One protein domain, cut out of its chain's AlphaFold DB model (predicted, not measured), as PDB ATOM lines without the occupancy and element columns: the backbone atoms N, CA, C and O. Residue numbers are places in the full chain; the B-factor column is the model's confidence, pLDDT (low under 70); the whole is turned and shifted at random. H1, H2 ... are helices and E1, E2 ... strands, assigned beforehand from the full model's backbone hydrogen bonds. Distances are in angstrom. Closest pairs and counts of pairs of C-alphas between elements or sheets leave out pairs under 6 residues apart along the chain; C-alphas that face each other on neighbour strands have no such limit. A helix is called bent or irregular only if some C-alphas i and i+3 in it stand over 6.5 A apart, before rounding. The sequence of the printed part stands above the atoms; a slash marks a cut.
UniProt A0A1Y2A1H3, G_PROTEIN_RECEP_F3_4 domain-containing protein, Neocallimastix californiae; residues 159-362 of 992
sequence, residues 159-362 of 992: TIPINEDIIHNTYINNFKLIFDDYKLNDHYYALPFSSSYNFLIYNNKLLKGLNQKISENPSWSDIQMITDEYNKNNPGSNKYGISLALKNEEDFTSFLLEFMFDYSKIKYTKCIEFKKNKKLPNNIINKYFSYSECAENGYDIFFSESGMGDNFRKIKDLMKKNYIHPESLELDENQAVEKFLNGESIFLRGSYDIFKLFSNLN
ATOM      1  N   THR A 159     121.152 111.094 183.837       37.81
ATOM      2  CA  THR A 159     120.118 111.988 183.260       37.81
ATOM      3  C   THR A 159     119.027 111.192 182.561       37.81
ATOM      4  O   THR A 159     119.154 109.996 182.318       37.81
ATOM      5  N   ILE A 160     117.890 111.815 182.266       33.38
ATOM      6  CA  ILE A 160     116.861 111.180 181.440       33.38
ATOM      7  C   ILE A 160     117.265 111.412 179.980       33.38
ATOM      8  O   ILE A 160     117.420 112.571 179.593       33.38
ATOM      9  N   PRO A 161     117.438 110.363 179.156       34.34
ATOM     10  CA  PRO A 161     117.780 110.562 177.758       34.34
ATOM     11  C   PRO A 161     116.635 111.302 177.063       34.34
ATOM     12  O   PRO A 161     115.481 110.864 177.112       34.34
ATOM     13  N   ILE A 162     116.955 112.398 176.371       38.31
ATOM     14  CA  ILE A 162     116.066 112.970 175.357       38.31
ATOM     15  C   ILE A 162     116.088 111.968 174.201       38.31
ATOM     16  O   ILE A 162     116.976 111.991 173.354       38.31
ATOM     17  N   ASN A 163     115.215 110.966 174.274       36.53
ATOM     18  CA  ASN A 163     115.191 109.863 173.328       36.53
ATOM     19  C   ASN A 163     114.729 110.375 171.955       36.53
ATOM     20  O   ASN A 163     113.703 111.051 171.876       36.53
ATOM     21  N   GLU A 164     115.420 109.994 170.878       37.91
ATOM     22  CA  GLU A 164     114.938 110.214 169.507       37.91
ATOM     23  C   GLU A 164     113.547 109.598 169.291       37.91
ATOM     24  O   GLU A 164     112.756 110.120 168.520       37.91
ATOM     25  N   ASP A 165     113.154 108.571 170.049       38.19
ATOM     26  CA  ASP A 165     111.805 108.000 169.922       38.19
ATOM     27  C   ASP A 165     110.713 108.853 170.613       38.19
ATOM     28  O   ASP A 165     109.527 108.695 170.324       38.19
ATOM     29  N   ILE A 166     111.081 109.812 171.480       38.94
ATOM     30  CA  ILE A 166     110.150 110.858 171.960       38.94
ATOM     31  C   ILE A 166     109.887 111.879 170.840       38.94
ATOM     32  O   ILE A 166     108.833 112.520 170.845       38.94
ATOM     33  N   ILE A 167     110.760 111.950 169.822       36.16
ATOM     34  CA  ILE A 167     110.586 112.816 168.645       36.16
ATOM     35  C   ILE A 167     109.377 112.364 167.791       36.16
ATOM     36  O   ILE A 167     108.792 113.147 167.046       36.16
ATOM     37  N   HIS A 168     108.911 111.122 167.961       34.25
ATOM     38  CA  HIS A 168     107.723 110.601 167.278       34.25
ATOM     39  C   HIS A 168     106.415 110.706 168.075       34.25
ATOM     40  O   HIS A 168     105.357 110.364 167.545       34.25
ATOM     41  N   ASN A 169     106.443 111.223 169.308       33.72
ATOM     42  CA  ASN A 169     105.222 111.495 170.061       33.72
ATOM     43  C   ASN A 169     104.629 112.862 169.687       33.72
ATOM     44  O   ASN A 169     105.332 113.825 169.393       33.72
ATOM     45  N   THR A 170     103.301 112.931 169.742       36.31
ATOM     46  CA  THR A 170     102.378 114.018 169.349       36.31
ATOM     47  C   THR A 170     102.748 115.459 169.740       36.31
ATOM     48  O   THR A 170     102.144 116.391 169.209       36.31
ATOM     49  N   TYR A 171     103.758 115.673 170.583       33.78
ATOM     50  CA  TYR A 171     104.340 116.986 170.860       33.78
ATOM     51  C   TYR A 171     105.009 117.643 169.634       33.78
ATOM     52  O   TYR A 171     105.092 118.867 169.596       33.78
ATOM     53  N   ILE A 172     105.418 116.882 168.607       35.91
ATOM     54  CA  ILE A 172     106.130 117.425 167.429       35.91
ATOM     55  C   ILE A 172     105.252 117.787 166.234       35.91
ATOM     56  O   ILE A 172     105.683 118.568 165.388       35.91
ATOM     57  N   ASN A 173     103.987 117.370 166.178       36.03
ATOM     58  CA  ASN A 173     103.118 117.838 165.090       36.03
ATOM     59  C   ASN A 173     102.875 119.361 165.146       36.03
ATOM     60  O   ASN A 173     102.697 119.973 164.098       36.03
ATOM     61  N   ASN A 174     102.988 119.982 166.328       34.56
ATOM     62  CA  ASN A 174     103.004 121.444 166.474       34.56
ATOM     63  C   ASN A 174     104.361 122.076 166.106       34.56
ATOM     64  O   ASN A 174     104.400 123.238 165.717       34.56
ATOM     65  N   PHE A 175     105.460 121.320 166.183       36.38
ATOM     66  CA  PHE A 175     106.789 121.767 165.754       36.38
ATOM     67  C   PHE A 175     107.048 121.545 164.265       36.38
ATOM     68  O   PHE A 175     107.962 122.144 163.720       36.38
ATOM     69  N   LYS A 176     106.226 120.760 163.561       36.56
ATOM     70  CA  LYS A 176     106.347 120.573 162.107       36.56
ATOM     71  C   LYS A 176     106.186 121.882 161.320       36.56
ATOM     72  O   LYS A 176     106.811 122.035 160.288       36.56
ATOM     73  N   LEU A 177     105.433 122.845 161.860       39.66
ATOM     74  CA  LEU A 177     105.346 124.225 161.351       39.66
ATOM     75  C   LEU A 177     106.566 125.095 161.702       39.66
ATOM     76  O   LEU A 177     106.753 126.146 161.100       39.66
ATOM     77  N   ILE A 178     107.357 124.678 162.692       42.12
ATOM     78  CA  ILE A 178     108.586 125.338 163.136       42.12
ATOM     79  C   ILE A 178     109.803 124.777 162.382       42.12
ATOM     80  O   ILE A 178     110.798 125.471 162.321       42.12
ATOM     81  N   PHE A 179     109.732 123.582 161.782       42.88
ATOM     82  CA  PHE A 179     110.835 122.961 161.025       42.88
ATOM     83  C   PHE A 179     110.951 123.418 159.560       42.88
ATOM     84  O   PHE A 179     112.000 123.220 158.952       42.88
ATOM     85  N   ASP A 180     109.915 124.053 159.010       50.53
ATOM     86  CA  ASP A 180     109.923 124.559 157.636       50.53
ATOM     87  C   ASP A 180     110.355 126.037 157.602       50.53
ATOM     88  O   ASP A 180     110.027 126.812 158.499       50.53
ATOM     89  N   ASP A 181     111.066 126.440 156.544       56.69
ATOM     90  CA  ASP A 181     111.557 127.805 156.306       56.69
ATOM     91  C   ASP A 181     110.419 128.846 156.327       56.69
ATOM     92  O   ASP A 181     109.728 129.086 155.327       56.69
ATOM     93  N   TYR A 182     110.171 129.443 157.498       74.75
ATOM     94  CA  TYR A 182     108.978 130.243 157.729       74.75
ATOM     95  C   TYR A 182     109.177 131.649 157.179       74.75
ATOM     96  O   TYR A 182     109.923 132.472 157.719       74.75
ATOM     97  N   LYS A 183     108.460 131.954 156.096       83.31
ATOM     98  CA  LYS A 183     108.431 133.289 155.501       83.31
ATOM     99  C   LYS A 183     107.747 134.273 156.457       83.31
ATOM    100  O   LYS A 183     106.522 134.374 156.471       83.31
ATOM    101  N   LEU A 184     108.539 135.041 157.208       80.75
ATOM    102  CA  LEU A 184     108.041 136.119 158.071       80.75
ATOM    103  C   LEU A 184     107.440 137.247 157.230       80.75
ATOM    104  O   LEU A 184     106.350 137.741 157.515       80.75
ATOM    105  N   ASN A 185     108.156 137.643 156.175       82.12
ATOM    106  CA  ASN A 185     107.693 138.598 155.179       82.12
ATOM    107  C   ASN A 185     108.419 138.423 153.835       82.12
ATOM    108  O   ASN A 185     109.111 137.437 153.601       82.12
ATOM    109  N   ASP A 186     108.240 139.359 152.901       78.06
ATOM    110  CA  ASP A 186     108.856 139.275 151.569       78.06
ATOM    111  C   ASP A 186     110.389 139.331 151.578       78.06
ATOM    112  O   ASP A 186     111.027 139.043 150.559       78.06
ATOM    113  N   HIS A 187     111.002 139.730 152.691       83.31
ATOM    114  CA  HIS A 187     112.447 139.909 152.812       83.31
ATOM    115  C   HIS A 187     113.059 139.017 153.885       83.31
ATOM    116  O   HIS A 187     114.153 138.506 153.668       83.31
ATOM    117  N   TYR A 188     112.357 138.785 154.989       88.69
ATOM    118  CA  TYR A 188     112.866 138.065 156.146       88.69
ATOM    119  C   TYR A 188     112.180 136.717 156.327       88.69
ATOM    120  O   TYR A 188     110.979 136.568 156.097       88.69
ATOM    121  N   TYR A 189     112.984 135.740 156.715       90.62
ATOM    122  CA  TYR A 189     112.607 134.356 156.950       90.62
ATOM    123  C   TYR A 189     113.146 133.947 158.319       90.62
ATOM    124  O   TYR A 189     114.095 134.557 158.818       90.62
ATOM    125  N   ALA A 190     112.509 132.961 158.938       86.75
ATOM    126  CA  ALA A 190     112.936 132.399 160.206       86.75
ATOM    127  C   ALA A 190     113.016 130.883 160.114       86.75
ATOM    128  O   ALA A 190     112.109 130.232 159.598       86.75
ATOM    129  N   LEU A 191     114.089 130.349 160.680       82.56
ATOM    130  CA  LEU A 191     114.287 128.927 160.908       82.56
ATOM    131  C   LEU A 191     114.373 128.664 162.410       82.56
ATOM    132  O   LEU A 191     114.763 129.560 163.167       82.56
ATOM    133  N   PRO A 192     114.032 127.455 162.868       72.56
ATOM    134  CA  PRO A 192     114.308 127.078 164.237       72.56
ATOM    135  C   PRO A 192     115.817 127.040 164.416       72.56
ATOM    136  O   PRO A 192     116.551 126.490 163.593       72.56
ATOM    137  N   PHE A 193     116.285 127.643 165.496       66.06
ATOM    138  CA  PHE A 193     117.691 127.631 165.828       66.06
ATOM    139  C   PHE A 193     117.841 127.086 167.220       66.06
ATOM    140  O   PHE A 193     117.438 127.733 168.190       66.06
ATOM    141  N   SER A 194     118.477 125.918 167.280       57.03
ATOM    142  CA  SER A 194     118.959 125.282 168.496       57.03
ATOM    143  C   SER A 194     117.918 124.687 169.458       57.03
ATOM    144  O   SER A 194     116.706 124.767 169.260       57.03
ATOM    145  N   SER A 195     118.418 124.098 170.549       51.19
ATOM    146  CA  SER A 195     117.639 123.508 171.641       51.19
ATOM    147  C   SER A 195     116.939 124.515 172.566       51.19
ATOM    148  O   SER A 195     116.162 124.089 173.417       51.19
ATOM    149  N   SER A 196     117.195 125.823 172.440       51.47
ATOM    150  CA  SER A 196     116.664 126.863 173.342       51.47
ATOM    151  C   SER A 196     115.348 127.515 172.876       51.47
ATOM    152  O   SER A 196     114.905 128.490 173.476       51.47
ATOM    153  N   TYR A 197     114.694 126.968 171.841       58.44
ATOM    154  CA  TYR A 197     113.456 127.503 171.239       58.44
ATOM    155  C   TYR A 197     113.589 128.920 170.638       58.44
ATOM    156  O   TYR A 197     112.597 129.638 170.509       58.44
ATOM    157  N   ASN A 198     114.806 129.309 170.250       76.50
ATOM    158  CA  ASN A 198     115.085 130.563 169.553       76.50
ATOM    159  C   ASN A 198     114.967 130.414 168.025       76.50
ATOM    160  O   ASN A 198     114.912 129.307 167.483       76.50
ATOM    161  N   PHE A 199     114.923 131.546 167.321       83.12
ATOM    162  CA  PHE A 199     114.775 131.600 165.867       83.12
ATOM    163  C   PHE A 199     116.029 132.171 165.206       83.12
ATOM    164  O   PHE A 199     116.553 133.198 165.640       83.12
ATOM    165  N   LEU A 200     116.477 131.533 164.122       89.00
ATOM    166  CA  LEU A 200     117.479 132.069 163.206       89.00
ATOM    167  C   LEU A 200     116.752 132.903 162.157       89.00
ATOM    168  O   LEU A 200     116.188 132.369 161.201       89.00
ATOM    169  N   ILE A 201     116.745 134.214 162.347       91.69
ATOM    170  CA  ILE A 201     116.126 135.163 161.425       91.69
ATOM    171  C   ILE A 201     117.171 135.597 160.402       91.69
ATOM    172  O   ILE A 201     118.302 135.930 160.754       91.69
ATOM    173  N   TYR A 202     116.799 135.613 159.125       92.25
ATOM    174  CA  TYR A 202     117.699 136.000 158.044       92.25
ATOM    175  C   TYR A 202     116.967 136.707 156.908       92.25
ATOM    176  O   TYR A 202     115.750 136.599 156.751       92.25
ATOM    177  N   ASN A 203     117.712 137.457 156.096       88.56
ATOM    178  CA  ASN A 203     117.167 138.119 154.914       88.56
ATOM    179  C   ASN A 203     117.347 137.227 153.678       88.56
ATOM    180  O   ASN A 203     118.456 137.057 153.173       88.56
ATOM    181  N   ASN A 204     116.252 136.692 153.145       87.31
ATOM    182  CA  ASN A 204     116.272 135.755 152.021       87.31
ATOM    183  C   ASN A 204     116.838 136.375 150.731       87.31
ATOM    184  O   ASN A 204     117.372 135.665 149.885       87.31
ATOM    185  N   LYS A 205     116.804 137.707 150.561       85.19
ATOM    186  CA  LYS A 205     117.491 138.342 149.419       85.19
ATOM    187  C   LYS A 205     119.011 138.189 149.504       85.19
ATOM    188  O   LYS A 205     119.640 138.057 148.461       85.19
ATOM    189  N   LEU A 206     119.584 138.199 150.712       83.94
ATOM    190  CA  LEU A 206     121.025 138.004 150.905       83.94
ATOM    191  C   LEU A 206     121.442 136.570 150.564       83.94
ATOM    192  O   LEU A 206     122.521 136.374 150.015       83.94
ATOM    193  N   LEU A 207     120.573 135.592 150.838       84.81
ATOM    194  CA  LEU A 207     120.879 134.174 150.646       84.81
ATOM    195  C   LEU A 207     120.484 133.630 149.268       84.81
ATOM    196  O   LEU A 207     121.160 132.747 148.771       84.81
ATOM    197  N   LYS A 208     119.490 134.203 148.572       80.88
ATOM    198  CA  LYS A 208     119.133 133.813 147.186       80.88
ATOM    199  C   LYS A 208     120.273 133.943 146.170       80.88
ATOM    200  O   LYS A 208     120.219 133.303 145.125       80.88
ATOM    201  N   GLY A 209     121.255 134.804 146.440       71.50
ATOM    202  CA  GLY A 209     122.453 134.951 145.607       71.50
ATOM    203  C   GLY A 209     123.502 133.858 145.837       71.50
ATOM    204  O   GLY A 209     124.432 133.731 145.046       71.50
ATOM    205  N   LEU A 210     123.349 133.073 146.904       78.06
ATOM    206  CA  LEU A 210     124.178 131.928 147.241       78.06
ATOM    207  C   LEU A 210     123.440 130.688 146.752       78.06
ATOM    208  O   LEU A 210     122.289 130.458 147.110       78.06
ATOM    209  N   ASN A 211     124.061 129.888 145.891       75.19
ATOM    210  CA  ASN A 211     123.421 128.715 145.287       75.19
ATOM    211  C   ASN A 211     123.339 127.536 146.289       75.19
ATOM    212  O   ASN A 211     123.492 126.374 145.914       75.19
ATOM    213  N   GLN A 212     123.143 127.844 147.574       74.44
ATOM    214  CA  GLN A 212     123.123 126.929 148.704       74.44
ATOM    215  C   GLN A 212     121.732 126.912 149.335       74.44
ATOM    216  O   GLN A 212     121.136 127.949 149.621       74.44
ATOM    217  N   LYS A 213     121.205 125.706 149.557       77.75
ATOM    218  CA  LYS A 213     119.990 125.513 150.352       77.75
ATOM    219  C   LYS A 213     120.377 125.468 151.823       77.75
ATOM    220  O   LYS A 213     121.228 124.666 152.195       77.75
ATOM    221  N   ILE A 214     119.729 126.290 152.641       77.81
ATOM    222  CA  ILE A 214     119.856 126.214 154.097       77.81
ATOM    223  C   ILE A 214     119.168 124.928 154.554       77.81
ATOM    224  O   ILE A 214     118.053 124.633 154.116       77.81
ATOM    225  N   SER A 215     119.833 124.140 155.394       75.62
ATOM    226  CA  SER A 215     119.218 122.968 156.015       75.62
ATOM    227  C   SER A 215     118.072 123.382 156.942       75.62
ATOM    228  O   SER A 215     118.185 124.393 157.627       75.62
ATOM    229  N   GLU A 216     117.032 122.554 157.043       67.19
ATOM    230  CA  GLU A 216     115.860 122.776 157.916       67.19
ATOM    231  C   GLU A 216     116.226 122.971 159.403       67.19
ATOM    232  O   GLU A 216     115.510 123.644 160.135       67.19
ATOM    233  N   ASN A 217     117.378 122.446 159.842       68.81
ATOM    234  CA  ASN A 217     117.957 122.685 161.166       68.81
ATOM    235  C   ASN A 217     119.421 123.142 161.019       68.81
ATOM    236  O   ASN A 217     120.317 122.294 161.077       68.81
ATOM    237  N   PRO A 218     119.673 124.441 160.770       73.00
ATOM    238  CA  PRO A 218     121.015 124.949 160.504       73.00
ATOM    239  C   PRO A 218     121.930 124.769 161.715       73.00
ATOM    240  O   PRO A 218     121.634 125.230 162.815       73.00
ATOM    241  N   SER A 219     123.058 124.097 161.496       80.19
ATOM    242  CA  SER A 219     124.124 123.930 162.479       80.19
ATOM    243  C   SER A 219     125.105 125.107 162.451       80.19
ATOM    244  O   SER A 219     125.165 125.887 161.497       80.19
ATOM    245  N   TRP A 220     125.976 125.194 163.458       80.69
ATOM    246  CA  TRP A 220     127.096 126.145 163.458       80.69
ATOM    247  C   TRP A 220     128.034 125.995 162.254       80.69
ATOM    248  O   TRP A 220     128.659 126.976 161.846       80.69
ATOM    249  N   SER A 221     128.135 124.795 161.674       82.50
ATOM    250  CA  SER A 221     128.904 124.566 160.445       82.50
ATOM    251  C   SER A 221     128.215 125.181 159.227       82.50
ATOM    252  O   SER A 221     128.894 125.709 158.349       82.50
ATOM    253  N   ASP A 222     126.882 125.149 159.182       84.31
ATOM    254  CA  ASP A 222     126.107 125.738 158.089       84.31
ATOM    255  C   ASP A 222     126.198 127.265 158.126       84.31
ATOM    256  O   ASP A 222     126.419 127.892 157.092       84.31
ATOM    257  N   ILE A 223     126.143 127.869 159.322       87.44
ATOM    258  CA  ILE A 223     126.366 129.314 159.495       87.44
ATOM    259  C   ILE A 223     127.748 129.718 158.972       87.44
ATOM    260  O   ILE A 223     127.851 130.694 158.229       87.44
ATOM    261  N   GLN A 224     128.805 128.977 159.321       89.81
ATOM    262  CA  GLN A 224     130.169 129.255 158.848       89.81
ATOM    263  C   GLN A 224     130.267 129.160 157.326       89.81
ATOM    264  O   GLN A 224     130.709 130.109 156.684       89.81
ATOM    265  N   MET A 225     129.788 128.054 156.750       90.31
ATOM    266  CA  MET A 225     129.827 127.809 155.308       90.31
ATOM    267  C   MET A 225     129.094 128.901 154.521       90.31
ATOM    268  O   MET A 225     129.638 129.429 153.550       90.31
ATOM    269  N   ILE A 226     127.886 129.271 154.959       89.81
ATOM    270  CA  ILE A 226     127.086 130.316 154.313       89.81
ATOM    271  C   ILE A 226     127.774 131.679 154.450       89.81
ATOM    272  O   ILE A 226     127.798 132.457 153.497       89.81
ATOM    273  N   THR A 227     128.365 131.968 155.611       91.25
ATOM    274  CA  THR A 227     129.091 133.226 155.849       91.25
ATOM    275  C   THR A 227     130.330 133.337 154.964       91.25
ATOM    276  O   THR A 227     130.550 134.374 154.337       91.25
ATOM    277  N   ASP A 228     131.113 132.263 154.862       91.94
ATOM    278  CA  ASP A 228     132.299 132.206 154.007       91.94
ATOM    279  C   ASP A 228     131.929 132.363 152.532       91.94
ATOM    280  O   ASP A 228     132.566 133.133 151.810       91.94
ATOM    281  N   GLU A 229     130.881 131.675 152.069       91.75
ATOM    282  CA  GLU A 229     130.424 131.793 150.687       91.75
ATOM    283  C   GLU A 229     129.873 133.194 150.387       91.75
ATOM    284  O   GLU A 229     130.183 133.767 149.338       91.75
ATOM    285  N   TYR A 230     129.124 133.786 151.323       91.38
ATOM    286  CA  TYR A 230     128.639 135.159 151.202       91.38
ATOM    287  C   TYR A 230     129.786 136.155 151.053       91.38
ATOM    288  O   TYR A 230     129.795 136.942 150.102       91.38
ATOM    289  N   ASN A 231     130.766 136.101 151.955       89.69
ATOM    290  CA  ASN A 231     131.900 137.022 151.960       89.69
ATOM    291  C   ASN A 231     132.815 136.795 150.747       89.69
ATOM    292  O   ASN A 231     133.309 137.754 150.157       89.69
ATOM    293  N   LYS A 232     132.968 135.545 150.292       91.25
ATOM    294  CA  LYS A 232     133.692 135.215 149.056       91.25
ATOM    295  C   LYS A 232     133.031 135.819 147.815       91.25
ATOM    296  O   LYS A 232     133.733 136.329 146.943       91.25
ATOM    297  N   ASN A 233     131.701 135.770 147.732       88.12
ATOM    298  CA  ASN A 233     130.948 136.328 146.607       88.12
ATOM    299  C   ASN A 233     130.794 137.857 146.694       88.12
ATOM    300  O   ASN A 233     130.474 138.491 145.690       88.12
ATOM    301  N   ASN A 234     131.048 138.455 147.864       86.31
ATOM    302  CA  ASN A 234     130.901 139.890 148.116       86.31
ATOM    303  C   ASN A 234     132.117 140.482 148.866       86.31
ATOM    304  O   ASN A 234     131.964 141.002 149.974       86.31
ATOM    305  N   PRO A 235     133.324 140.487 148.266       81.19
ATOM    306  CA  PRO A 235     134.575 140.851 148.950       81.19
ATOM    307  C   PRO A 235     134.645 142.310 149.447       81.19
ATOM    308  O   PRO A 235     135.544 142.658 150.209       81.19
ATOM    309  N   GLY A 236     133.723 143.179 149.010       78.81
ATOM    310  CA  GLY A 236     133.612 144.578 149.446       78.81
ATOM    311  C   GLY A 236     132.552 144.840 150.524       78.81
ATOM    312  O   GLY A 236     132.444 145.968 150.996       78.81
ATOM    313  N   SER A 237     131.763 143.834 150.911       78.12
ATOM    314  CA  SER A 237     130.708 143.954 151.923       78.12
ATOM    315  C   SER A 237     130.776 142.782 152.898       78.12
ATOM    316  O   SER A 237     129.828 142.004 153.006       78.12
ATOM    317  N   ASN A 238     131.923 142.637 153.566       80.50
ATOM    318  CA  ASN A 238     132.113 141.596 154.569       80.50
ATOM    319  C   ASN A 238     131.056 141.749 155.662       80.50
ATOM    320  O   ASN A 238     131.018 142.766 156.357       80.50
ATOM    321  N   LYS A 239     130.201 140.739 155.791       88.75
ATOM    322  CA  LYS A 239     129.195 140.657 156.844       88.75
ATOM    323  C   LYS A 239     129.626 139.650 157.888       88.75
ATOM    324  O   LYS A 239     130.291 138.657 157.578       88.75
ATOM    325  N   TYR A 240     129.206 139.902 159.118       92.00
ATOM    326  CA  TYR A 240     129.312 138.926 160.189       92.00
ATOM    327  C   TYR A 240     128.303 137.797 159.965       92.00
ATOM    328  O   TYR A 240     127.242 138.012 159.374       92.00
ATOM    329  N   GLY A 241     128.609 136.594 160.445       89.25
ATOM    330  CA  GLY A 241     127.701 135.457 160.310       89.25
ATOM    331  C   GLY A 241     126.395 135.687 161.068       89.25
ATOM    332  O   GLY A 241     125.360 135.948 160.456       89.25
ATOM    333  N   ILE A 242     126.440 135.654 162.399       91.69
ATOM    334  CA  ILE A 242     125.267 135.805 163.269       91.69
ATOM    335  C   ILE A 242     125.451 136.912 164.312       91.69
ATOM    336  O   ILE A 242     126.511 137.038 164.922       91.69
ATOM    337  N   SER A 243     124.401 137.707 164.524       95.12
ATOM    338  CA  SER A 243     124.285 138.632 165.657       95.12
ATOM    339  C   SER A 243     123.530 137.947 166.800       95.12
ATOM    340  O   SER A 243     122.461 137.369 166.567       95.12
ATOM    341  N   LEU A 244     124.091 137.980 168.011       92.25
ATOM    342  CA  LEU A 244     123.508 137.399 169.224       92.25
ATOM    343  C   LEU A 244     123.367 138.488 170.294       92.25
ATOM    344  O   LEU A 244     124.199 139.388 170.371       92.25
ATOM    345  N   ALA A 245     122.350 138.370 171.144       90.88
ATOM    346  CA  ALA A 245     122.206 139.188 172.341       90.88
ATOM    347  C   ALA A 245     122.645 138.384 173.566       90.88
ATOM    348  O   ALA A 245     121.897 137.529 174.028       90.88
ATOM    349  N   LEU A 246     123.876 138.597 174.041       86.19
ATOM    350  CA  LEU A 246     124.486 137.834 175.142       86.19
ATOM    351  C   LEU A 246     124.922 138.730 176.312       86.19
ATOM    352  O   LEU A 246     125.742 138.321 177.131       86.19
ATOM    353  N   LYS A 247     124.394 139.957 176.387       84.56
ATOM    354  CA  LYS A 247     124.728 140.938 177.431       84.56
ATOM    355  C   LYS A 247     124.398 140.469 178.845       84.56
ATOM    356  O   LYS A 247     125.094 140.851 179.786       84.56
ATOM    357  N   ASN A 248     123.336 139.676 179.001       80.00
ATOM    358  CA  ASN A 248     122.921 139.157 180.298       80.00
ATOM    359  C   ASN A 248     123.462 137.743 180.525       80.00
ATOM    360  O   ASN A 248     123.582 136.939 179.600       80.00
ATOM    361  N   GLU A 249     123.722 137.430 181.792       62.19
ATOM    362  CA  GLU A 249     124.222 136.132 182.259       62.19
ATOM    363  C   GLU A 249     123.350 134.960 181.803       62.19
ATOM    364  O   GLU A 249     123.859 133.922 181.377       62.19
ATOM    365  N   GLU A 250     122.031 135.143 181.845       62.00
ATOM    366  CA  GLU A 250     121.050 134.141 181.431       62.00
ATOM    367  C   GLU A 250     121.146 133.844 179.927       62.00
ATOM    368  O   GLU A 250     121.182 132.679 179.523       62.00
ATOM    369  N   ASP A 251     121.282 134.886 179.104       71.06
ATOM    370  CA  ASP A 251     121.353 134.774 177.646       71.06
ATOM    371  C   ASP A 251     122.660 134.112 177.193       71.06
ATOM    372  O   ASP A 251     122.655 133.231 176.325       71.06
ATOM    373  N   PHE A 252     123.779 134.485 177.827       77.88
ATOM    374  CA  PHE A 252     125.082 133.862 177.596       77.88
ATOM    375  C   PHE A 252     125.100 132.393 178.026       77.88
ATOM    376  O   PHE A 252     125.590 131.542 177.287       77.88
ATOM    377  N   THR A 253     124.523 132.074 179.186       60.00
ATOM    378  CA  THR A 253     124.461 130.697 179.701       60.00
ATOM    379  C   THR A 253     123.590 129.816 178.819       60.00
ATOM    380  O   THR A 253     123.979 128.700 178.478       60.00
ATOM    381  N   SER A 254     122.437 130.333 178.392       63.84
ATOM    382  CA  SER A 254     121.564 129.660 177.432       63.84
ATOM    383  C   SER A 254     122.317 129.340 176.139       63.84
ATOM    384  O   SER A 254     122.324 128.191 175.700       63.84
ATOM    385  N   PHE A 255     123.023 130.327 175.579       80.06
ATOM    386  CA  PHE A 255     123.852 130.157 174.386       80.06
ATOM    387  C   PHE A 255     124.999 129.157 174.587       80.06
ATOM    388  O   PHE A 255     125.270 128.347 173.706       80.06
ATOM    389  N   LEU A 256     125.675 129.181 175.733       73.44
ATOM    390  CA  LEU A 256     126.792 128.287 176.012       73.44
ATOM    391  C   LEU A 256     126.334 126.831 176.133       73.44
ATOM    392  O   LEU A 256     126.931 125.952 175.518       73.44
ATOM    393  N   LEU A 257     125.261 126.570 176.883       61.31
ATOM    394  CA  LEU A 257     124.697 125.225 177.037       61.31
ATOM    395  C   LEU A 257     124.202 124.667 175.700       61.31
ATOM    396  O   LEU A 257     124.419 123.497 175.384       61.31
ATOM    397  N   GLU A 258     123.583 125.526 174.899       67.44
ATOM    398  CA  GLU A 258     123.169 125.244 173.531       67.44
ATOM    399  C   GLU A 258     124.365 124.885 172.637       67.44
ATOM    400  O   GLU A 258     124.379 123.837 171.991       67.44
ATOM    401  N   PHE A 259     125.413 125.706 172.669       75.19
ATOM    402  CA  PHE A 259     126.646 125.478 171.928       75.19
ATOM    403  C   PHE A 259     127.319 124.161 172.336       75.19
ATOM    404  O   PHE A 259     127.761 123.382 171.489       75.19
ATOM    405  N   MET A 260     127.360 123.868 173.637       67.88
ATOM    406  CA  MET A 260     127.895 122.613 174.162       67.88
ATOM    407  C   MET A 260     127.087 121.406 173.684       67.88
ATOM    408  O   MET A 260     127.675 120.379 173.351       67.88
ATOM    409  N   PHE A 261     125.758 121.520 173.638       65.56
ATOM    410  CA  PHE A 261     124.879 120.462 173.152       65.56
ATOM    411  C   PHE A 261     125.074 120.193 171.656       65.56
ATOM    412  O   PHE A 261     125.256 119.043 171.258       65.56
ATOM    413  N   ASP A 262     125.119 121.235 170.826       65.88
ATOM    414  CA  ASP A 262     125.295 121.083 169.377       65.88
ATOM    415  C   ASP A 262     126.626 120.405 169.023       65.88
ATOM    416  O   ASP A 262     126.672 119.509 168.175       65.88
ATOM    417  N   TYR A 263     127.708 120.764 169.720       68.38
ATOM    418  CA  TYR A 263     129.023 120.157 169.504       68.38
ATOM    419  C   TYR A 263     129.182 118.773 170.150       68.38
ATOM    420  O   TYR A 263     130.033 117.992 169.712       68.38
ATOM    421  N   SER A 264     128.370 118.434 171.156       62.94
ATOM    422  CA  SER A 264     128.381 117.114 171.797       62.94
ATOM    423  C   SER A 264     127.371 116.133 171.191       62.94
ATOM    424  O   SER A 264     127.505 114.927 171.407       62.94
ATOM    425  N   LYS A 265     126.436 116.603 170.349       63.06
ATOM    426  CA  LYS A 265     125.357 115.817 169.724       63.06
ATOM    427  C   LYS A 265     125.835 114.514 169.088       63.06
ATOM    428  O   LYS A 265     125.260 113.465 169.342       63.06
ATOM    429  N   ILE A 266     126.927 114.537 168.321       63.59
ATOM    430  CA  ILE A 266     127.469 113.325 167.676       63.59
ATOM    431  C   ILE A 266     127.978 112.318 168.715       63.59
ATOM    432  O   ILE A 266     127.763 111.114 168.566       63.59
ATOM    433  N   LYS A 267     128.660 112.787 169.768       64.25
ATOM    434  CA  LYS A 267     129.137 111.918 170.855       64.25
ATOM    435  C   LYS A 267     127.961 111.354 171.656       64.25
ATOM    436  O   LYS A 267     127.965 110.175 171.997       64.25
ATOM    437  N   TYR A 268     126.936 112.173 171.880       58.81
ATOM    438  CA  TYR A 268     125.699 111.794 172.553       58.81
ATOM    439  C   TYR A 268     124.922 110.723 171.771       58.81
ATOM    440  O   TYR A 268     124.620 109.666 172.327       58.81
ATOM    441  N   THR A 269     124.682 110.925 170.469       60.41
ATOM    442  CA  THR A 269     124.009 109.943 169.598       60.41
ATOM    443  C   THR A 269     124.780 108.625 169.549       60.41
ATOM    444  O   THR A 269     124.190 107.567 169.758       60.41
ATOM    445  N   LYS A 270     126.111 108.673 169.386       65.50
ATOM    446  CA  LYS A 270     126.953 107.466 169.397       65.50
ATOM    447  C   LYS A 270     126.876 106.706 170.722       65.50
ATOM    448  O   LYS A 270     126.827 105.476 170.704       65.50
ATOM    449  N   CYS A 271     126.811 107.401 171.862       63.84
ATOM    450  CA  CYS A 271     126.643 106.709 173.139       63.84
ATOM    451  C   CYS A 271     125.247 106.068 173.287       63.84
ATOM    452  O   CYS A 271     125.124 104.941 173.775       63.84
ATOM    453  N   ILE A 272     124.184 106.734 172.826       61.00
ATOM    454  CA  ILE A 272     122.828 106.162 172.839       61.00
ATOM    455  C   ILE A 272     122.742 104.914 171.957       61.00
ATOM    456  O   ILE A 272     122.188 103.898 172.386       61.00
ATOM    457  N   GLU A 273     123.299 104.963 170.748       64.88
ATOM    458  CA  GLU A 273     123.343 103.817 169.835       64.88
ATOM    459  C   GLU A 273     124.114 102.642 170.442       64.88
ATOM    460  O   GLU A 273     123.653 101.498 170.395       64.88
ATOM    461  N   PHE A 274     125.247 102.917 171.094       65.69
ATOM    462  CA  PHE A 274     126.008 101.911 171.828       65.69
ATOM    463  C   PHE A 274     125.164 101.232 172.921       65.69
ATOM    464  O   PHE A 274     125.161 100.002 173.031       65.69
ATOM    465  N   LYS A 275     124.370 102.005 173.675       63.94
ATOM    466  CA  LYS A 275     123.465 101.471 174.703       63.94
ATOM    467  C   LYS A 275     122.314 100.652 174.106       63.94
ATOM    468  O   LYS A 275     121.995  99.594 174.646       63.94
ATOM    469  N   LYS A 276     121.726 101.089 172.982       65.00
ATOM    470  CA  LYS A 276     120.676 100.343 172.255       65.00
ATOM    471  C   LYS A 276     121.185  98.980 171.758       65.00
ATOM    472  O   LYS A 276     120.431  98.008 171.759       65.00
ATOM    473  N   ASN A 277     122.463  98.888 171.391       63.41
ATOM    474  CA  ASN A 277     123.064  97.662 170.861       63.41
ATOM    475  C   ASN A 277     123.503  96.652 171.941       63.41
ATOM    476  O   ASN A 277     123.655  95.463 171.639       63.41
ATOM    477  N   LYS A 278     123.643  97.061 173.211       63.88
ATOM    478  CA  LYS A 278     123.794  96.121 174.333       63.88
ATOM    479  C   LYS A 278     122.432  95.487 174.649       63.88
ATOM    480  O   LYS A 278     121.620  96.056 175.370       63.88
ATOM    481  N   LYS A 279     122.186  94.277 174.126       46.69
ATOM    482  CA  LYS A 279     121.046  93.420 174.512       46.69
ATOM    483  C   LYS A 279     121.104  93.115 176.015       46.69
ATOM    484  O   LYS A 279     121.704  92.122 176.419       46.69
ATOM    485  N   LEU A 280     120.491  93.954 176.845       49.44
ATOM    486  CA  LEU A 280     120.304  93.640 178.258       49.44
ATOM    487  C   LEU A 280     119.220  92.555 178.413       49.44
ATOM    488  O   LEU A 280     118.167  92.645 177.776       49.44
ATOM    489  N   PRO A 281     119.460  91.516 179.232       40.88
ATOM    490  CA  PRO A 281     118.503  90.439 179.445       40.88
ATOM    491  C   PRO A 281     117.260  90.953 180.191       40.88
ATOM    492  O   PRO A 281     117.364  91.487 181.287       40.88
ATOM    493  N   ASN A 282     116.098  90.787 179.555       45.62
ATOM    494  CA  ASN A 282     114.716  90.865 180.047       45.62
ATOM    495  C   ASN A 282     114.378  91.795 181.245       45.62
ATOM    496  O   ASN A 282     114.658  91.500 182.403       45.62
ATOM    497  N   ASN A 283     113.541  92.796 180.934       42.16
ATOM    498  CA  ASN A 283     112.553  93.481 181.790       42.16
ATOM    499  C   ASN A 283     112.959  94.630 182.728       42.16
ATOM    500  O   ASN A 283     112.079  95.145 183.418       42.16
ATOM    501  N   ILE A 284     114.186  95.149 182.686       42.03
ATOM    502  CA  ILE A 284     114.490  96.445 183.324       42.03
ATOM    503  C   ILE A 284     114.888  97.442 182.240       42.03
ATOM    504  O   ILE A 284     116.043  97.534 181.832       42.03
ATOM    505  N   ILE A 285     113.902  98.187 181.737       43.66
ATOM    506  CA  ILE A 285     114.165  99.381 180.931       43.66
ATOM    507  C   ILE A 285     114.770 100.400 181.900       43.66
ATOM    508  O   ILE A 285     114.038 101.044 182.651       43.66
ATOM    509  N   ASN A 286     116.103 100.508 181.935       43.25
ATOM    510  CA  ASN A 286     116.772 101.552 182.707       43.25
ATOM    511  C   ASN A 286     116.310 102.907 182.165       43.25
ATOM    512  O   ASN A 286     116.724 103.346 181.093       43.25
ATOM    513  N   LYS A 287     115.416 103.549 182.921       41.84
ATOM    514  CA  LYS A 287     114.774 104.829 182.592       41.84
ATOM    515  C   LYS A 287     115.770 106.002 182.563       41.84
ATOM    516  O   LYS A 287     115.412 107.091 182.128       41.84
ATOM    517  N   TYR A 288     117.006 105.761 183.005       38.91
ATOM    518  CA  TYR A 288     118.063 106.747 183.188       38.91
ATOM    519  C   TYR A 288     119.308 106.401 182.346       38.91
ATOM    520  O   TYR A 288     119.646 105.234 182.109       38.91
ATOM    521  N   PHE A 289     119.953 107.442 181.836       48.94
ATOM    522  CA  PHE A 289     121.192 107.478 181.071       48.94
ATOM    523  C   PHE A 289     122.372 107.553 182.043       48.94
ATOM    524  O   PHE A 289     122.454 108.537 182.762       48.94
ATOM    525  N   SER A 290     123.249 106.543 182.073       53.25
ATOM    526  CA  SER A 290     124.443 106.536 182.930       53.25
ATOM    527  C   SER A 290     125.626 107.127 182.159       53.25
ATOM    528  O   SER A 290     126.030 106.556 181.146       53.25
ATOM    529  N   TYR A 291     126.158 108.270 182.596       55.31
ATOM    530  CA  TYR A 291     127.263 108.953 181.903       55.31
ATOM    531  C   TYR A 291     128.601 108.247 182.064       55.31
ATOM    532  O   TYR A 291     129.413 108.293 181.140       55.31
ATOM    533  N   SER A 292     128.829 107.576 183.196       56.78
ATOM    534  CA  SER A 292     130.072 106.835 183.431       56.78
ATOM    535  C   SER A 292     130.274 105.755 182.369       56.78
ATOM    536  O   SER A 292     131.352 105.648 181.796       56.78
ATOM    537  N   GLU A 293     129.199 105.062 181.978       61.34
ATOM    538  CA  GLU A 293     129.234 104.069 180.900       61.34
ATOM    539  C   GLU A 293     129.586 104.681 179.528       61.34
ATOM    540  O   GLU A 293     130.149 103.990 178.679       61.34
ATOM    541  N   CYS A 294     129.272 105.958 179.278       62.38
ATOM    542  CA  CYS A 294     129.659 106.661 178.048       62.38
ATOM    543  C   CYS A 294     131.118 107.126 178.083       62.38
ATOM    544  O   CYS A 294     131.850 106.940 177.107       62.38
ATOM    545  N   ALA A 295     131.531 107.717 179.206       57.88
ATOM    546  CA  ALA A 295     132.874 108.246 179.408       57.88
ATOM    547  C   ALA A 295     133.931 107.131 179.350       57.88
ATOM    548  O   ALA A 295     134.926 107.274 178.641       57.88
ATOM    549  N   GLU A 296     133.663 105.976 179.973       62.12
ATOM    550  CA  GLU A 296     134.529 104.784 179.932       62.12
ATOM    551  C   GLU A 296     134.776 104.254 178.509       62.12
ATOM    552  O   GLU A 296     135.776 103.586 178.258       62.12
ATOM    553  N   ASN A 297     133.894 104.571 177.553       60.88
ATOM    554  CA  ASN A 297     133.998 104.147 176.155       60.88
ATOM    555  C   ASN A 297     134.473 105.270 175.209       60.88
ATOM    556  O   ASN A 297     134.318 105.163 173.992       60.88
ATOM    557  N   GLY A 298     135.052 106.351 175.748       59.50
ATOM    558  CA  GLY A 298     135.627 107.453 174.964       59.50
ATOM    559  C   GLY A 298     134.604 108.463 174.430       59.50
ATOM    560  O   GLY A 298     134.948 109.329 173.620       59.50
ATOM    561  N   TYR A 299     133.349 108.383 174.881       60.00
ATOM    562  CA  TYR A 299     132.286 109.333 174.554       60.00
ATOM    563  C   TYR A 299     132.042 110.272 175.736       60.00
ATOM    564  O   TYR A 299     130.960 110.283 176.316       60.00
ATOM    565  N   ASP A 300     133.051 111.062 176.103       59.19
ATOM    566  CA  ASP A 300     132.860 112.158 177.053       59.19
ATOM    567  C   ASP A 300     132.045 113.281 176.379       59.19
ATOM    568  O   ASP A 300     132.493 113.910 175.405       59.19
ATOM    569  N   ILE A 301     130.797 113.431 176.834       54.62
ATOM    570  CA  ILE A 301     129.765 114.297 176.244       54.62
ATOM    571  C   ILE A 301     129.725 115.651 176.968       54.62
ATOM    572  O   ILE A 301     129.408 116.654 176.331       54.62
ATOM    573  N   PHE A 302     130.093 115.703 178.255       52.62
ATOM    574  CA  PHE A 302     130.082 116.925 179.054       52.62
ATOM    575  C   PHE A 302     131.123 116.865 180.187       52.62
ATOM    576  O   PHE A 302     131.067 115.966 181.018       52.62
ATOM    577  N   PHE A 303     131.957 117.910 180.275       50.47
ATOM    578  CA  PHE A 303     132.769 118.277 181.449       50.47
ATOM    579  C   PHE A 303     134.107 117.571 181.724       50.47
ATOM    580  O   PHE A 303     134.559 117.620 182.863       50.47
ATOM    581  N   SER A 304     134.862 117.090 180.735       48.59
ATOM    582  CA  SER A 304     136.320 117.220 180.915       48.59
ATOM    583  C   SER A 304     136.684 118.713 180.944       48.59
ATOM    584  O   SER A 304     136.175 119.488 180.128       48.59
ATOM    585  N   GLU A 305     137.564 119.141 181.858       43.72
ATOM    586  CA  GLU A 305     138.106 120.516 181.870       43.72
ATOM    587  C   GLU A 305     138.659 120.902 180.485       43.72
ATOM    588  O   GLU A 305     138.468 122.026 180.015       43.72
ATOM    589  N   SER A 306     139.234 119.929 179.765       50.38
ATOM    590  CA  SER A 306     139.638 120.076 178.366       50.38
ATOM    591  C   SER A 306     138.464 120.358 177.421       50.38
ATOM    592  O   SER A 306     138.568 121.225 176.560       50.38
ATOM    593  N   GLY A 307     137.325 119.677 177.584       55.72
ATOM    594  CA  GLY A 307     136.152 119.834 176.723       55.72
ATOM    595  C   GLY A 307     135.445 121.182 176.884       55.72
ATOM    596  O   GLY A 307     135.006 121.769 175.892       55.72
ATOM    597  N   MET A 308     135.366 121.705 178.112       55.00
ATOM    598  CA  MET A 308     134.787 123.029 178.365       55.00
ATOM    599  C   MET A 308     135.711 124.146 177.860       55.00
ATOM    600  O   MET A 308     135.262 125.041 177.137       55.00
ATOM    601  N   GLY A 309     137.017 124.041 178.136       59.03
ATOM    602  CA  GLY A 309     138.026 124.957 177.597       59.03
ATOM    603  C   GLY A 309     138.050 124.990 176.063       59.03
ATOM    604  O   GLY A 309     138.153 126.063 175.464       59.03
ATOM    605  N   ASP A 310     137.872 123.839 175.412       65.38
ATOM    606  CA  ASP A 310     137.791 123.740 173.953       65.38
ATOM    607  C   ASP A 310     136.537 124.410 173.377       65.38
ATOM    608  O   ASP A 310     136.605 125.023 172.309       65.38
ATOM    609  N   ASN A 311     135.391 124.338 174.061       67.62
ATOM    610  CA  ASN A 311     134.162 124.993 173.604       67.62
ATOM    611  C   ASN A 311     134.271 126.519 173.687       67.62
ATOM    612  O   ASN A 311     133.943 127.206 172.719       67.62
ATOM    613  N   PHE A 312     134.831 127.057 174.771       69.56
ATOM    614  CA  PHE A 312     135.112 128.490 174.865       69.56
ATOM    615  C   PHE A 312     136.144 128.958 173.836       69.56
ATOM    616  O   PHE A 312     135.963 130.008 173.214       69.56
ATOM    617  N   ARG A 313     137.205 128.170 173.597       76.81
ATOM    618  CA  ARG A 313     138.189 128.459 172.542       76.81
ATOM    619  C   ARG A 313     137.518 128.526 171.171       76.81
ATOM    620  O   ARG A 313     137.767 129.470 170.429       76.81
ATOM    621  N   LYS A 314     136.608 127.596 170.873       79.44
ATOM    622  CA  LYS A 314     135.827 127.604 169.629       79.44
ATOM    623  C   LYS A 314     134.921 128.825 169.522       79.44
ATOM    624  O   LYS A 314     134.954 129.471 168.484       79.44
ATOM    625  N   ILE A 315     134.163 129.188 170.561       81.38
ATOM    626  CA  ILE A 315     133.321 130.403 170.545       81.38
ATOM    627  C   ILE A 315     134.183 131.640 170.256       81.38
ATOM    628  O   ILE A 315     133.846 132.454 169.396       81.38
ATOM    629  N   LYS A 316     135.344 131.745 170.912       80.69
ATOM    630  CA  LYS A 316     136.308 132.825 170.674       80.69
ATOM    631  C   LYS A 316     136.838 132.821 169.241       80.69
ATOM    632  O   LYS A 316     136.952 133.884 168.633       80.69
ATOM    633  N   ASP A 317     137.146 131.653 168.688       84.19
ATOM    634  CA  ASP A 317     137.584 131.522 167.300       84.19
ATOM    635  C   ASP A 317     136.469 131.899 166.314       84.19
ATOM    636  O   ASP A 317     136.754 132.527 165.295       84.19
ATOM    637  N   LEU A 318     135.202 131.604 166.629       86.50
ATOM    638  CA  LEU A 318     134.051 132.034 165.832       86.50
ATOM    639  C   LEU A 318     133.878 133.557 165.843       86.50
ATOM    640  O   LEU A 318     133.618 134.142 164.795       86.50
ATOM    641  N   MET A 319     134.080 134.208 166.990       86.75
ATOM    642  CA  MET A 319     134.082 135.674 167.082       86.75
ATOM    643  C   MET A 319     135.260 136.288 166.310       86.75
ATOM    644  O   MET A 319     135.069 137.213 165.529       86.75
ATOM    645  N   LYS A 320     136.476 135.738 166.452       86.06
ATOM    646  CA  LYS A 320     137.675 136.218 165.733       86.06
ATOM    647  C   LYS A 320     137.569 136.079 164.217       86.06
ATOM    648  O   LYS A 320     138.105 136.909 163.490       86.06
ATOM    649  N   LYS A 321     136.920 135.015 163.741       87.25
ATOM    650  CA  LYS A 321     136.691 134.762 162.313       87.25
ATOM    651  C   LYS A 321     135.441 135.465 161.774       87.25
ATOM    652  O   LYS A 321     135.060 135.212 160.638       87.25
ATOM    653  N   ASN A 322     134.819 136.352 162.557       90.19
ATOM    654  CA  ASN A 322     133.623 137.113 162.190       90.19
ATOM    655  C   ASN A 322     132.376 136.247 161.916       90.19
ATOM    656  O   ASN A 322     131.412 136.722 161.317       90.19
ATOM    657  N   TYR A 323     132.350 134.993 162.375       91.69
ATOM    658  CA  TYR A 323     131.157 134.146 162.291       91.69
ATOM    659  C   TYR A 323     130.112 134.526 163.339       91.69
ATOM    660  O   TYR A 323     128.922 134.438 163.065       91.69
ATOM    661  N   ILE A 324     130.546 134.992 164.511       91.81
ATOM    662  CA  ILE A 324     129.696 135.656 165.505       91.81
ATOM    663  C   ILE A 324     130.083 137.132 165.526       91.81
ATOM    664  O   ILE A 324     131.271 137.458 165.520       91.81
ATOM    665  N   HIS A 325     129.094 138.024 165.557       92.94
ATOM    666  CA  HIS A 325     129.334 139.458 165.665       92.94
ATOM    667  C   HIS A 325     130.125 139.754 166.955       92.94
ATOM    668  O   HIS A 325     129.684 139.332 168.028       92.94
ATOM    669  N   PRO A 326     131.266 140.465 166.907       87.19
ATOM    670  CA  PRO A 326     132.173 140.596 168.054       87.19
ATOM    671  C   PRO A 326     131.540 141.318 169.250       87.19
ATOM    672  O   PRO A 326     131.844 140.997 170.393       87.19
ATOM    673  N   GLU A 327     130.604 142.237 168.996       92.50
ATOM    674  CA  GLU A 327     129.865 142.952 170.046       92.50
ATOM    675  C   GLU A 327     128.783 142.088 170.722       92.50
ATOM    676  O   GLU A 327     128.177 142.539 171.679       92.50
ATOM    677  N   SER A 328     128.531 140.845 170.288       91.19
ATOM    678  CA  SER A 328     127.409 140.023 170.791       91.19
ATOM    679  C   SER A 328     127.361 139.852 172.316       91.19
ATOM    680  O   SER A 328     126.286 139.668 172.873       91.19
ATOM    681  N   LEU A 329     128.510 139.926 172.998       86.12
ATOM    682  CA  LEU A 329     128.616 139.869 174.466       86.12
ATOM    683  C   LEU A 329     128.142 141.149 175.172       86.12
ATOM    684  O   LEU A 329     127.942 141.147 176.381       86.12
ATOM    685  N   GLU A 330     127.977 142.241 174.433       88.81
ATOM    686  CA  GLU A 330     127.588 143.561 174.935       88.81
ATOM    687  C   GLU A 330     126.195 143.980 174.443       88.81
ATOM    688  O   GLU A 330     125.586 144.890 175.014       88.81
ATOM    689  N   LEU A 331     125.677 143.303 173.411       91.19
ATOM    690  CA  LEU A 331     124.374 143.577 172.810       91.19
ATOM    691  C   LEU A 331     123.239 142.968 173.642       91.19
ATOM    692  O   LEU A 331     123.242 141.777 173.963       91.19
ATOM    693  N   ASP A 332     122.230 143.782 173.944       91.38
ATOM    694  CA  ASP A 332     120.891 143.273 174.252       91.38
ATOM    695  C   ASP A 332     120.110 142.945 172.965       91.38
ATOM    696  O   ASP A 332     120.574 143.206 171.852       91.38
ATOM    697  N   GLU A 333     118.923 142.341 173.098       87.75
ATOM    698  CA  GLU A 333     118.121 141.898 171.945       87.75
ATOM    699  C   GLU A 333     117.812 143.024 170.956       87.75
ATOM    700  O   GLU A 333     117.893 142.818 169.745       87.75
ATOM    701  N   ASN A 334     117.505 144.227 171.443       90.50
ATOM    702  CA  ASN A 334     117.166 145.348 170.571       90.50
ATOM    703  C   ASN A 334     118.393 145.814 169.780       90.50
ATOM    704  O   ASN A 334     118.296 146.069 168.579       90.50
ATOM    705  N   GLN A 335     119.553 145.883 170.439       93.94
ATOM    706  CA  GLN A 335     120.813 146.244 169.793       93.94
ATOM    707  C   GLN A 335     121.247 145.179 168.770       93.94
ATOM    708  O   GLN A 335     121.688 145.517 167.671       93.94
ATOM    709  N   ALA A 336     121.060 143.889 169.074       92.81
ATOM    710  CA  ALA A 336     121.334 142.803 168.133       92.81
ATOM    711  C   ALA A 336     120.432 142.867 166.885       92.81
ATOM    712  O   ALA A 336     120.921 142.678 165.765       92.81
ATOM    713  N   VAL A 337     119.143 143.192 167.062       93.12
ATOM    714  CA  VAL A 337     118.174 143.423 165.974       93.12
ATOM    715  C   VAL A 337     118.576 144.619 165.116       93.12
ATOM    716  O   VAL A 337     118.545 144.527 163.889       93.12
ATOM    717  N   GLU A 338     118.974 145.730 165.734       91.75
ATOM    718  CA  GLU A 338     119.434 146.933 165.035       91.75
ATOM    719  C   GLU A 338     120.631 146.632 164.124       91.75
ATOM    720  O   GLU A 338     120.604 146.942 162.929       91.75
ATOM    721  N   LYS A 339     121.650 145.955 164.661       92.00
ATOM    722  CA  LYS A 339     122.845 145.536 163.916       92.00
ATOM    723  C   LYS A 339     122.489 144.652 162.718       92.00
ATOM    724  O   LYS A 339     122.959 144.881 161.600       92.00
ATOM    725  N   PHE A 340     121.585 143.695 162.919       94.12
ATOM    726  CA  PHE A 340     121.082 142.839 161.846       94.12
ATOM    727  C   PHE A 340     120.310 143.626 160.770       94.12
ATOM    728  O   PHE A 340     120.570 143.461 159.577       94.12
ATOM    729  N   LEU A 341     119.409 144.536 161.156       89.50
ATOM    730  CA  LEU A 341     118.631 145.371 160.225       89.50
ATOM    731  C   LEU A 341     119.490 146.388 159.463       89.50
ATOM    732  O   LEU A 341     119.171 146.749 158.326       89.50
ATOM    733  N   ASN A 342     120.599 146.828 160.056       90.00
ATOM    734  CA  ASN A 342     121.618 147.624 159.375       90.00
ATOM    735  C   ASN A 342     122.427 146.806 158.358       90.00
ATOM    736  O   ASN A 342     123.150 147.382 157.547       90.00
ATOM    737  N   GLY A 343     122.229 145.486 158.330       88.06
ATOM    738  CA  GLY A 343     122.860 144.571 157.396       88.06
ATOM    739  C   GLY A 343     124.282 144.194 157.790       88.06
ATOM    740  O   GLY A 343     125.000 143.712 156.915       88.06
ATOM    741  N   GLU A 344     124.671 144.410 159.053       92.19
ATOM    742  CA  GLU A 344     126.002 144.079 159.581       92.19
ATOM    743  C   GLU A 344     126.187 142.559 159.722       92.19
ATOM    744  O   GLU A 344     127.290 142.060 159.511       92.19
ATOM    745  N   SER A 345     125.111 141.805 159.981       93.31
ATOM    746  CA  SER A 345     125.124 140.337 160.013       93.31
ATOM    747  C   SER A 345     124.209 139.695 158.961       93.31
ATOM    748  O   SER A 345     123.272 140.314 158.452       93.31
ATOM    749  N   ILE A 346     124.499 138.440 158.608       92.94
ATOM    750  CA  ILE A 346     123.688 137.618 157.692       92.94
ATOM    751  C   ILE A 346     122.489 137.013 158.432       92.94
ATOM    752  O   ILE A 346     121.390 136.938 157.876       92.94
ATOM    753  N   PHE A 347     122.707 136.635 159.690       94.69
ATOM    754  CA  PHE A 347     121.739 136.010 160.579       94.69
ATOM    755  C   PHE A 347     121.562 136.802 161.886       94.69
ATOM    756  O   PHE A 347     122.452 137.542 162.323       94.69
ATOM    757  N   LEU A 348     120.423 136.589 162.538       94.44
ATOM    758  CA  LEU A 348     120.086 137.058 163.881       94.44
ATOM    759  C   LEU A 348     119.504 135.891 164.686       94.44
ATOM    760  O   LEU A 348     118.557 135.258 164.223       94.44
ATOM    761  N   ARG A 349     120.019 135.638 165.894       91.25
ATOM    762  CA  ARG A 349     119.331 134.785 166.882       91.25
ATOM    763  C   ARG A 349     118.348 135.661 167.648       91.25
ATOM    764  O   ARG A 349     118.777 136.546 168.382       91.25
ATOM    765  N   GLY A 350     117.054 135.431 167.460       84.38
ATOM    766  CA  GLY A 350     115.998 136.172 168.147       84.38
ATOM    767  C   GLY A 350     115.122 135.267 169.002       84.38
ATOM    768  O   GLY A 350     114.826 134.136 168.603       84.38
ATOM    769  N   SER A 351     114.663 135.781 170.145       82.62
ATOM    770  CA  SER A 351     113.581 135.158 170.902       82.62
ATOM    771  C   SER A 351     112.264 135.164 170.120       82.62
ATOM    772  O   SER A 351     112.124 135.731 169.028       82.62
ATOM    773  N   TYR A 352     111.242 134.549 170.709       78.75
ATOM    774  CA  TYR A 352     109.894 134.556 170.152       78.75
ATOM    775  C   TYR A 352     109.298 135.966 169.994       78.75
ATOM    776  O   TYR A 352     108.515 136.209 169.069       78.75
ATOM    777  N   ASP A 353     109.676 136.915 170.851       80.75
ATOM    778  CA  ASP A 353     109.184 138.289 170.750       80.75
ATOM    779  C   ASP A 353     109.813 139.021 169.560       80.75
ATOM    780  O   ASP A 353     109.112 139.728 168.828       80.75
ATOM    781  N   ILE A 354     111.087 138.750 169.266       84.75
ATOM    782  CA  ILE A 354     111.738 139.224 168.042       84.75
ATOM    783  C   ILE A 354     111.127 138.561 166.801       84.75
ATOM    784  O   ILE A 354     110.835 139.241 165.817       84.75
ATOM    785  N   PHE A 355     110.839 137.259 166.843       84.94
ATOM    786  CA  PHE A 355     110.117 136.582 165.760       84.94
ATOM    787  C   PHE A 355     108.769 137.266 165.455       84.94
ATOM    788  O   PHE A 355     108.469 137.583 164.298       84.94
ATOM    789  N   LYS A 356     107.974 137.571 166.492       79.25
ATOM    790  CA  LYS A 356     106.704 138.305 166.349       79.25
ATOM    791  C   LYS A 356     106.902 139.700 165.780       79.25
ATOM    792  O   LYS A 356     106.111 140.114 164.931       79.25
ATOM    793  N   LEU A 357     107.933 140.416 166.233       84.69
ATOM    794  CA  LEU A 357     108.269 141.738 165.717       84.69
ATOM    795  C   LEU A 357     108.422 141.678 164.192       84.69
ATOM    796  O   LEU A 357     107.712 142.390 163.488       84.69
ATOM    797  N   PHE A 358     109.252 140.769 163.673       82.81
ATOM    798  CA  PHE A 358     109.472 140.640 162.229       82.81
ATOM    799  C   PHE A 358     108.250 140.132 161.447       82.81
ATOM    800  O   PHE A 358     108.067 140.526 160.289       82.81
ATOM    801  N   SER A 359     107.408 139.292 162.057       80.25
ATOM    802  CA  SER A 359     106.148 138.832 161.457       80.25
ATOM    803  C   SER A 359     105.139 139.981 161.297       80.25
ATOM    804  O   SER A 359     104.478 140.102 160.262       80.25
ATOM    805  N   ASN A 360     105.077 140.890 162.275       76.56
ATOM    806  CA  ASN A 360     104.137 142.010 162.276       76.56
ATOM    807  C   ASN A 360     104.533 143.157 161.327       76.56
ATOM    808  O   ASN A 360     103.650 143.883 160.870       76.56
ATOM    809  N   LEU A 361     105.814 143.285 160.948       73.38
ATOM    810  CA  LEU A 361     106.295 144.311 159.999       73.38
ATOM    811  C   LEU A 361     105.623 144.251 158.612       73.38
ATOM    812  O   LEU A 361     105.709 145.203 157.834       73.38
ATOM    813  N   ASN A 362     104.947 143.145 158.297       55.31
ATOM    814  CA  ASN A 362     104.271 142.928 157.023       55.31
ATOM    815  C   ASN A 362     102.843 143.505 156.969       55.31
ATOM    816  O   ASN A 362     102.305 143.726 155.886       55.31
TER     817      ASN A 362
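What this domain is: This is residues 159 to 362 of the 992 residues of the protein "G_PROTEIN_RECEP_F3_4 domain-containing protein" of Neocallimastix californiae (UniProt A0A1Y2A1H3). A strongly twisted four-stranded sheet with helices over both faces, H8 and H9 on one and H3 on the other, makes one end of the domain, and the long bent helix H4 reaches away from it. The small helix H5 sits beside the far arm H4b, residues 276 to 285 stick out at the tip, H6 runs back to the sheet, passing across H4a, and H1 lies off the body on a first stretch of which residues 165 to 174 stand free. The printed part has 204 residues with nine named helices and four named strands, in the order H1 E1 E2 H2 H3 E3 H4 H5 H6 H7 H8 E4 H9; the class is mixed, helices and strands. The sheet runs E1 E2 E4 E3 and is mixed, with E4 and E3 parallel and the other neighbours antiparallel. The whole is compact, with a radius of gyration of the C-alphas of 19.0 A, but elongated in outline, spanning 61 by 39 by 34 A.

How they stand to each other: H1, residues 164 to 168, touches no helix and is not on the sheet. E1, residues 188 to 193, and E2, residues 198 to 203, form an antiparallel hairpin, with N 191 and O 200 3.0 A apart, within hydrogen-bond range. H2, residues 204 to 207, only grazes the sheet. H3, residues 220 to 233, lies over E3, residues 240 to 243, at a height over the sheet of 8.8 A; their closest C-alphas, Thr 227 and Gly 241, are 5.2 A apart. H4, residues 249 to 277, was assigned as one helix by its hydrogen bonds but is bent, with C-alphas 263 and 266 7.2 A apart; its arms H4a, 249 to 263, and H4b, 266 to 277, stand at a steep tilt of 55 degrees. H5, residues 291 to 295, is close to H4b but not clearly touching, the closest C-alphas being Cys 271 and Cys 294 at 5.8 A. H6, residues 305 to 320, is close to H4a but not clearly touching, about perpendicular at 76 degrees, with the C-alphas of Met 260 and Asn 311 closest at 6.7 A. H7, residues 326 to 329, is irregular, with C-alphas 326 and 329 7.4 A apart, and only grazes the sheet. H8, residues 333 to 341, is on the sheet at a height of 8.2 A, on the opposite face from H3. E4, residues 345 to 350, is antiparallel to E2, with N 201 and O 348 at 2.8 A, and parallel to E3, with N 347 and O 241 at 2.8 A. E3, H4 to H8 and E4 form a strand-helix-strand unit, two parallel neighbour strands with helices between. H9, residues 352 to 360, is on the same face of the sheet as H8; the domain has three layers, helices on both faces of a sheet, with H8 and H9 on one face of the sheet E1 E2 E4 E3 and H3 on the other. Every O i to N i+4 pair is within hydrogen-bond range in H3, H4a, H4b, H5, H6, H8 and H9; H1 has 0 of 1, with 2 of 2 O i to N i+3 pairs within range, and H2 and H7 are too short for such a pair.

Where its parts are: H1 begins at C-alpha 164, (114.938, 110.214, 169.507). From first to last C-alpha H3 measures 20.1 A, H4a 21.0 A, H4b 16.6 A, H6 22.5 A and E2 16.6 A. H9 ends at C-alpha 360, (104.137, 142.010, 162.276).

The domain as a whole: The C-alphas of Gly 236 and Asn 282, the two farthest apart, are 64.6 A apart. The printed part has no cut; the links H1 to E1, H2 to H3 and H4 to H5 are long. The mean pLDDT of the printed part is 71.0, and 90 residues are under 70, among them 159 to 181 and 260 to 312.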